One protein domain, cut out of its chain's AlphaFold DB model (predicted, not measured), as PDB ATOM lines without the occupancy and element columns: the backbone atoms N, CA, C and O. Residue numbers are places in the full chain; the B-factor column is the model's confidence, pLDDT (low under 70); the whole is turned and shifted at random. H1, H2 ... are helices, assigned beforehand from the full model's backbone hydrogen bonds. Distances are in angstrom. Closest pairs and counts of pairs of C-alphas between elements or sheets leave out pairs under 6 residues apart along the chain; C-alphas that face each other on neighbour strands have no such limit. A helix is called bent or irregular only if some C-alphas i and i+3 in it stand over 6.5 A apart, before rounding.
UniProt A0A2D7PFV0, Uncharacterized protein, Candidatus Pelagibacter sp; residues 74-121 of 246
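This is residues 74 to 121 of the 246 residues of an uncharacterized protein of Candidatus Pelagibacter sp (UniProt A0A2D7PFV0). Three helices joined end to end make an open, roughly triangular frame, with H1, H2 and H3 as its three sides and few contacts across the space between them. H2 meets H3 at one corner and comes close to H1 at another, while at the third corner H1 and H3 are near each other without touching; the first seven residues of H1, residues 74 to 80, stick out from the frame. The printed part has 48 residues with three named helices, in the order H1, H2, H3 along the chain, and no named strand; the class is all helix. The whole is compact by its radius of gyration of the C-alphas, 10.9 A, and its C-alphas span 26 by 23 by 19 A along their three main axes.

The longest helix by residues is H1, residues 74 to 89, which has 16 residues and measures 22.3 A from first to last C-alpha. It begins at Asp 74, whose C-alpha stands at (-23.353, -19.558, -43.639), and ends at Ala 89, whose C-alpha stands at (-11.426, -29.357, -27.593). H2 is the shorter helix of residues 92 to 103, Glu 92 to Met 103, with 12 residues and 16.6 A from first to last C-alpha. H3, residues 106 to 120, has 15 residues and measures 21.0 A; it begins at Asp 106 and ends at Ser 120, whose C-alpha stands at (-10.133, -20.888, -36.953). The three helices are not bent.

H1 touches no helix. H1 and H2 are close but not clearly touching, with 2 pairs of C-alphas within 8 A. Their closest C-alphas are those of Ile 86 and Glu 95, 7.2 A apart. Their lines stand at a steep tilt of 49 degrees, they run opposite ways, and their centres are 15.0 A apart. H1 and H3 are near each other: no pair of their C-alphas is within 8 A, but 8 pairs are within 10 A. H2 and H3 touch only at the corner by their link, with 4 pairs of C-alphas within 8 A. H2 touches H3 with residues 101 to 103 alone, and H3 touches H2 with residues 108 to 109 alone. The closest C-alphas of the two are those of Leu 102 and Ser 109, 5.1 A apart. H2 and H3 stand at a steep tilt of 55 degrees and run opposite ways, with their centres 14.4 A apart. In the backbones of H1, H2 and H3, every O i to N i+4 pair is within hydrogen-bond range.

The two C-alphas farthest apart are those of Asp 74 and Asp 93, at 28.3 A. The C-alphas of the first and last printed residues, Asp 74 and Glu 121, are 15.5 A apart. Two stretches stand free: residues 74 to 80, which belong to H1, and residues 103 to 108, of which 106 to 108 belong to H3. Without them the body has 35 residues and spans 26 by 19 by 11 A, with a radius of gyration of 9.8 A. The printed part runs from residue 74 to residue 121 and has no cut. The links from H1 to H2 and from H2 to H3 are both tight, with 2 residues in each, and no link is long. The mean pLDDT of the printed part is 86.4, and no printed residue is under 70; the mean is 85 in H1, 89 in H2 and 85 in H3.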
ATOM      1  N   ASP A  74     -24.689 -19.794 -44.204       79.56
ATOM      2  CA  ASP A  74     -23.353 -19.558 -43.639       79.56
ATOM      3  C   ASP A  74     -23.419 -19.427 -42.108       79.56
ATOM      4  O   ASP A  74     -22.590 -19.985 -41.404       79.56
ATOM      5  N   GLU A  75     -24.456 -18.764 -41.586       82.75
ATOM      6  CA  GLU A  75     -24.666 -18.594 -40.142       82.75
ATOM      7  C   GLU A  75     -24.939 -19.931 -39.432       82.75
ATOM      8  O   GLU A  75     -24.460 -20.165 -38.325       82.75
ATOM      9  N   GLU A  76     -25.695 -20.833 -40.059       84.88
ATOM     10  CA  GLU A  76     -25.964 -22.162 -39.496       84.88
ATOM     11  C   GLU A  76     -24.700 -23.025 -39.534       84.88
ATOM     12  O   GLU A  76     -24.354 -23.659 -38.541       84.88
ATOM     13  N   MET A  77     -23.960 -22.972 -40.641       84.19
ATOM     14  CA  MET A  77     -22.715 -23.710 -40.813       84.19
ATOM     15  C   MET A  77     -21.611 -23.220 -39.869       84.19
ATOM     16  O   MET A  77     -20.823 -24.026 -39.377       84.19
ATOM     17  N   GLU A  78     -21.542 -21.912 -39.600       83.12
ATOM     18  CA  GLU A  78     -20.615 -21.355 -38.614       83.12
ATOM     19  C   GLU A  78     -20.920 -21.898 -37.219       83.12
ATOM     20  O   GLU A  78     -20.004 -22.392 -36.565       83.12
ATOM     21  N   ASN A  79     -22.184 -21.895 -36.790       85.00
ATOM     22  CA  ASN A  79     -22.567 -22.448 -35.489       85.00
ATOM     23  C   ASN A  79     -22.235 -23.944 -35.381       85.00
ATOM     24  O   ASN A  79     -21.580 -24.355 -34.426       85.00
ATOM     25  N   ASP A  80     -22.591 -24.739 -36.393       85.56
ATOM     26  CA  ASP A  80     -22.300 -26.178 -36.412       85.56
ATOM     27  C   ASP A  80     -20.781 -26.454 -36.363       85.56
ATOM     28  O   ASP A  80     -20.313 -27.395 -35.712       85.56
ATOM     29  N   TYR A  81     -19.979 -25.616 -37.028       83.88
ATOM     30  CA  TYR A  81     -18.519 -25.710 -37.013       83.88
ATOM     31  C   TYR A  81     -17.912 -25.307 -35.660       83.88
ATOM     32  O   TYR A  81     -16.957 -25.939 -35.197       83.88
ATOM     33  N   LEU A  82     -18.467 -24.283 -35.005       84.94
ATOM     34  CA  LEU A  82     -18.069 -23.868 -33.660       84.94
ATOM     35  C   LEU A  82     -18.329 -24.972 -32.640       84.94
ATOM     36  O   LEU A  82     -17.418 -25.331 -31.892       84.94
ATOM     37  N   ASP A  83     -19.523 -25.555 -32.669       86.50
ATOM     38  CA  ASP A  83     -19.903 -26.664 -31.796       86.50
ATOM     39  C   ASP A  83     -18.980 -27.871 -32.014       86.50
ATOM     40  O   ASP A  83     -18.507 -28.487 -31.056       86.50
ATOM     41  N   TYR A  84     -18.629 -28.169 -33.270       86.12
ATOM     42  CA  TYR A  84     -17.666 -29.222 -33.584       86.12
ATOM     43  C   TYR A  84     -16.280 -28.955 -32.975       86.12
ATOM     44  O   TYR A  84     -15.696 -29.854 -32.366       86.12
ATOM     45  N   ILE A  85     -15.736 -27.740 -33.111       84.69
ATOM     46  CA  ILE A  85     -14.435 -27.389 -32.515       84.69
ATOM     47  C   ILE A  85     -14.499 -27.485 -30.991       84.69
ATOM     48  O   ILE A  85     -13.580 -28.033 -30.377       84.69
ATOM     49  N   ILE A  86     -15.563 -26.956 -30.388       86.81
ATOM     50  CA  ILE A  86     -15.759 -26.946 -28.939       86.81
ATOM     51  C   ILE A  86     -15.818 -28.381 -28.411       86.81
ATOM     52  O   ILE A  86     -15.025 -28.715 -27.534       86.81
ATOM     53  N   GLY A  87     -16.632 -29.256 -29.006       85.81
ATOM     54  CA  GLY A  87     -16.744 -30.657 -28.590       85.81
ATOM     55  C   GLY A  87     -15.497 -31.512 -28.866       85.81
ATOM     56  O   GLY A  87     -15.311 -32.557 -28.246       85.81
ATOM     57  N   GLN A  88     -14.618 -31.097 -29.786       86.06
ATOM     58  CA  GLN A  88     -13.302 -31.732 -29.964       86.06
ATOM     59  C   GLN A  88     -12.262 -31.236 -28.950       86.06
ATOM     60  O   GLN A  88     -11.299 -31.950 -28.660       86.06
ATOM     61  N   ALA A  89     -12.411 -30.008 -28.451       87.31
ATOM     62  CA  ALA A  89     -11.426 -29.357 -27.593       87.31
ATOM     63  C   ALA A  89     -11.736 -29.478 -26.096       87.31
ATOM     64  O   ALA A  89     -10.794 -29.524 -25.304       87.31
ATOM     65  N   LEU A  90     -13.018 -29.494 -25.726       91.81
ATOM     66  CA  LEU A  90     -13.522 -29.454 -24.354       91.81
ATOM     67  C   LEU A  90     -14.352 -30.704 -24.043       91.81
ATOM     68  O   LEU A  90     -14.917 -31.329 -24.940       91.81
ATOM     69  N   ASP A  91     -14.418 -31.072 -22.765       92.69
ATOM     70  CA  ASP A  91     -15.380 -32.068 -22.281       92.69
ATOM     71  C   ASP A  91     -16.748 -31.448 -21.920       92.69
ATOM     72  O   ASP A  91     -16.894 -30.228 -21.877       92.69
ATOM     73  N   GLU A  92     -17.761 -32.288 -21.665       89.81
ATOM     74  CA  GLU A  92     -19.138 -31.841 -21.368       89.81
ATOM     75  C   GLU A  92     -19.205 -30.879 -20.159       89.81
ATOM     76  O   GLU A  92     -19.965 -29.910 -20.177       89.81
ATOM     77  N   ASP A  93     -18.391 -31.107 -19.119       91.06
ATOM     78  CA  ASP A  93     -18.373 -30.259 -17.919       91.06
ATOM     79  C   ASP A  93     -17.706 -28.897 -18.215       91.06
ATOM     80  O   ASP A  93     -18.125 -27.851 -17.701       91.06
ATOM     81  N   GLU A  94     -16.647 -28.899 -19.029       90.94
ATOM     82  CA  GLU A  94     -15.936 -27.704 -19.487       90.94
ATOM     83  C   GLU A  94     -16.774 -26.858 -20.456       90.94
ATOM     84  O   GLU A  94     -16.759 -25.626 -20.354       90.94
ATOM     85  N   GLU A  95     -17.529 -27.497 -21.350       88.81
ATOM     86  CA  GLU A  95     -18.471 -26.852 -22.266       88.81
ATOM     87  C   GLU A  95     -19.579 -26.130 -21.488       88.81
ATOM     88  O   GLU A  95     -19.770 -24.921 -21.652       88.81
ATOM     89  N   ASP A  96     -20.239 -26.826 -20.557       89.44
ATOM     90  CA  ASP A  96     -21.280 -26.251 -19.699       89.44
ATOM     91  C   ASP A  96     -20.754 -25.056 -18.888       89.44
ATOM     92  O   ASP A  96     -21.420 -24.020 -18.746       89.44
ATOM     93  N   PHE A  97     -19.532 -25.173 -18.358       91.25
ATOM     94  CA  PHE A  97     -18.883 -24.082 -17.643       91.25
ATOM     95  C   PHE A  97     -18.621 -22.879 -18.556       91.25
ATOM     96  O   PHE A  97     -18.939 -21.745 -18.177       91.25
ATOM     97  N   LEU A  98     -18.059 -23.106 -19.746       88.69
ATOM     98  CA  LEU A  98     -17.785 -22.059 -20.726       88.69
ATOM     99  C   LEU A  98     -19.076 -21.334 -21.119       88.69
ATOM    100  O   LEU A  98     -19.144 -20.107 -21.000       88.69
ATOM    101  N   MET A  99     -20.122 -22.079 -21.480       87.94
ATOM    102  CA  MET A  99     -21.422 -21.530 -21.871       87.94
ATOM    103  C   MET A  99     -22.046 -20.700 -20.748       87.94
ATOM    104  O   MET A  99     -22.540 -19.593 -20.979       87.94
ATOM    105  N   GLN A 100     -21.941 -21.160 -19.498       90.50
ATOM    106  CA  GLN A 100     -22.407 -20.396 -18.345       90.50
ATOM    107  C   GLN A 100     -21.648 -19.068 -18.169       90.50
ATOM    108  O   GLN A 100     -22.261 -18.049 -17.832       90.50
ATOM    109  N   GLN A 101     -20.324 -19.059 -18.366       90.31
ATOM    110  CA  GLN A 101     -19.523 -17.836 -18.240       90.31
ATOM    111  C   GLN A 101     -19.780 -16.849 -19.386       90.31
ATOM    112  O   GLN A 101     -19.800 -15.640 -19.138       90.31
ATOM    113  N   LEU A 102     -20.008 -17.343 -20.607       88.88
ATOM    114  CA  LEU A 102     -20.320 -16.516 -21.775       88.88
ATOM    115  C   LEU A 102     -21.697 -15.850 -21.637       88.88
ATOM    116  O   LEU A 102     -21.798 -14.634 -21.779       88.88
ATOM    117  N   MET A 103     -22.729 -16.597 -21.224       84.81
ATOM    118  CA  MET A 103     -24.070 -16.039 -20.973       84.81
ATOM    119  C   MET A 103     -24.087 -14.979 -19.863       84.81
ATOM    120  O   MET A 103     -24.936 -14.089 -19.849       84.81
ATOM    121  N   GLY A 104     -23.178 -15.090 -18.892       87.25
ATOM    122  CA  GLY A 104     -23.076 -14.152 -17.777       87.25
ATOM    123  C   GLY A 104     -22.316 -12.863 -18.097       87.25
ATOM    124  O   GLY A 104     -22.283 -11.966 -17.247       87.25
ATOM    125  N   ASN A 105     -21.661 -12.765 -19.261       91.88
ATOM    126  CA  ASN A 105     -20.752 -11.667 -19.569       91.88
ATOM    127  C   ASN A 105     -20.642 -11.393 -21.078       91.88
ATOM    128  O   ASN A 105     -19.785 -11.959 -21.757       91.88
ATOM    129  N   ASP A 106     -21.412 -10.413 -21.556       88.69
ATOM    130  CA  ASP A 106     -21.419  -9.959 -22.958       88.69
ATOM    131  C   ASP A 106     -20.009  -9.664 -23.501       88.69
ATOM    132  O   ASP A 106     -19.666 -10.019 -24.625       88.69
ATOM    133  N   ARG A 107     -19.134  -9.065 -22.679       89.56
ATOM    134  CA  ARG A 107     -17.761  -8.738 -23.091       89.56
ATOM    135  C   ARG A 107     -16.887  -9.982 -23.243       89.56
ATOM    136  O   ARG A 107     -15.941  -9.963 -24.024       89.56
ATOM    137  N   LEU A 108     -17.134 -11.021 -22.446       88.62
ATOM    138  CA  LEU A 108     -16.414 -12.281 -22.585       88.62
ATOM    139  C   LEU A 108     -16.837 -12.992 -23.871       88.62
ATOM    140  O   LEU A 108     -15.955 -13.496 -24.553       88.62
ATOM    141  N   SER A 109     -18.128 -12.936 -24.224       88.25
ATOM    142  CA  SER A 109     -18.644 -13.421 -25.511       88.25
ATOM    143  C   SER A 109     -17.940 -12.745 -26.681       88.25
ATOM    144  O   SER A 109     -17.264 -13.416 -27.447       88.25
ATOM    145  N   GLU A 110     -17.942 -11.409 -26.735       88.00
ATOM    146  CA  GLU A 110     -17.299 -10.675 -27.836       88.00
ATOM    147  C   GLU A 110     -15.804 -11.004 -27.996       88.00
ATOM    148  O   GLU A 110     -15.264 -11.022 -29.102       88.00
ATOM    149  N   VAL A 111     -15.092 -11.210 -26.882       88.94
ATOM    150  CA  VAL A 111     -13.666 -11.562 -26.916       88.94
ATOM    151  C   VAL A 111     -13.468 -13.012 -27.340       88.94
ATOM    152  O   VAL A 111     -12.521 -13.291 -28.074       88.94
ATOM    153  N   PHE A 112     -14.329 -13.913 -26.873       88.75
ATOM    154  CA  PHE A 112     -14.300 -15.323 -27.228       88.75
ATOM    155  C   PHE A 112     -14.552 -15.509 -28.725       88.75
ATOM    156  O   PHE A 112     -13.694 -16.077 -29.394       88.75
ATOM    157  N   ASP A 113     -15.615 -14.907 -29.261       84.50
ATOM    158  CA  ASP A 113     -15.959 -14.957 -30.687       84.50
ATOM    159  C   ASP A 113     -14.774 -14.506 -31.546       84.50
ATOM    160  O   ASP A 113     -14.369 -15.172 -32.494       84.50
ATOM    161  N   LYS A 114     -14.118 -13.415 -31.144       86.31
ATOM    162  CA  LYS A 114     -12.960 -12.871 -31.857       86.31
ATOM    163  C   LYS A 114     -11.718 -13.760 -31.787       86.31
ATOM    164  O   LYS A 114     -10.916 -13.778 -32.718       86.31
ATOM    165  N   VAL A 115     -11.505 -14.447 -30.666       85.94
ATOM    166  CA  VAL A 115     -10.394 -15.399 -30.520       85.94
ATOM    167  C   VAL A 115     -10.646 -16.616 -31.394       85.94
ATOM    168  O   VAL A 115      -9.720 -17.058 -32.068       85.94
ATOM    169  N   ILE A 116     -11.876 -17.128 -31.401       84.81
ATOM    170  CA  ILE A 116     -12.247 -18.277 -32.220       84.81
ATOM    171  C   ILE A 116     -12.164 -17.934 -33.706       84.81
ATOM    172  O   ILE A 116     -11.564 -18.691 -34.462       84.81
ATOM    173  N   GLU A 117     -12.639 -16.757 -34.107       80.38
ATOM    174  CA  GLU A 117     -12.516 -16.274 -35.479       80.38
ATOM    175  C   GLU A 117     -11.058 -16.317 -35.966       80.38
ATOM    176  O   GLU A 117     -10.759 -16.916 -36.994       80.38
ATOM    177  N   VAL A 118     -10.126 -15.767 -35.184       80.94
ATOM    178  CA  VAL A 118      -8.696 -15.745 -35.539       80.94
ATOM    179  C   VAL A 118      -8.049 -17.130 -35.438       80.94
ATOM    180  O   VAL A 118      -7.166 -17.459 -36.225       80.94
ATOM    181  N   ALA A 119      -8.442 -17.947 -34.461       79.12
ATOM    182  CA  ALA A 119      -7.875 -19.281 -34.268       79.12
ATOM    183  C   ALA A 119      -8.342 -20.280 -35.339       79.12
ATOM    184  O   ALA A 119      -7.606 -21.213 -35.657       79.12
ATOM    185  N   SER A 120      -9.544 -20.077 -35.883       74.25
ATOM    186  CA  SER A 120     -10.133 -20.888 -36.953       74.25
ATOM    187  C   SER A 120      -9.621 -20.523 -38.351       74.25
ATOM    188  O   SER A 120      -9.817 -21.285 -39.296       74.25
ATOM    189  N   GLU A 121      -8.928 -19.389 -38.500       75.12
ATOM    190  CA  GLU A 121      -8.381 -18.957 -39.782       75.12
ATOM    191  C   GLU A 121      -7.283 -19.922 -40.262       75.12
ATOM    192  O   GLU A 121      -6.166 -19.990 -39.731       75.12
TER     193      GLU A 121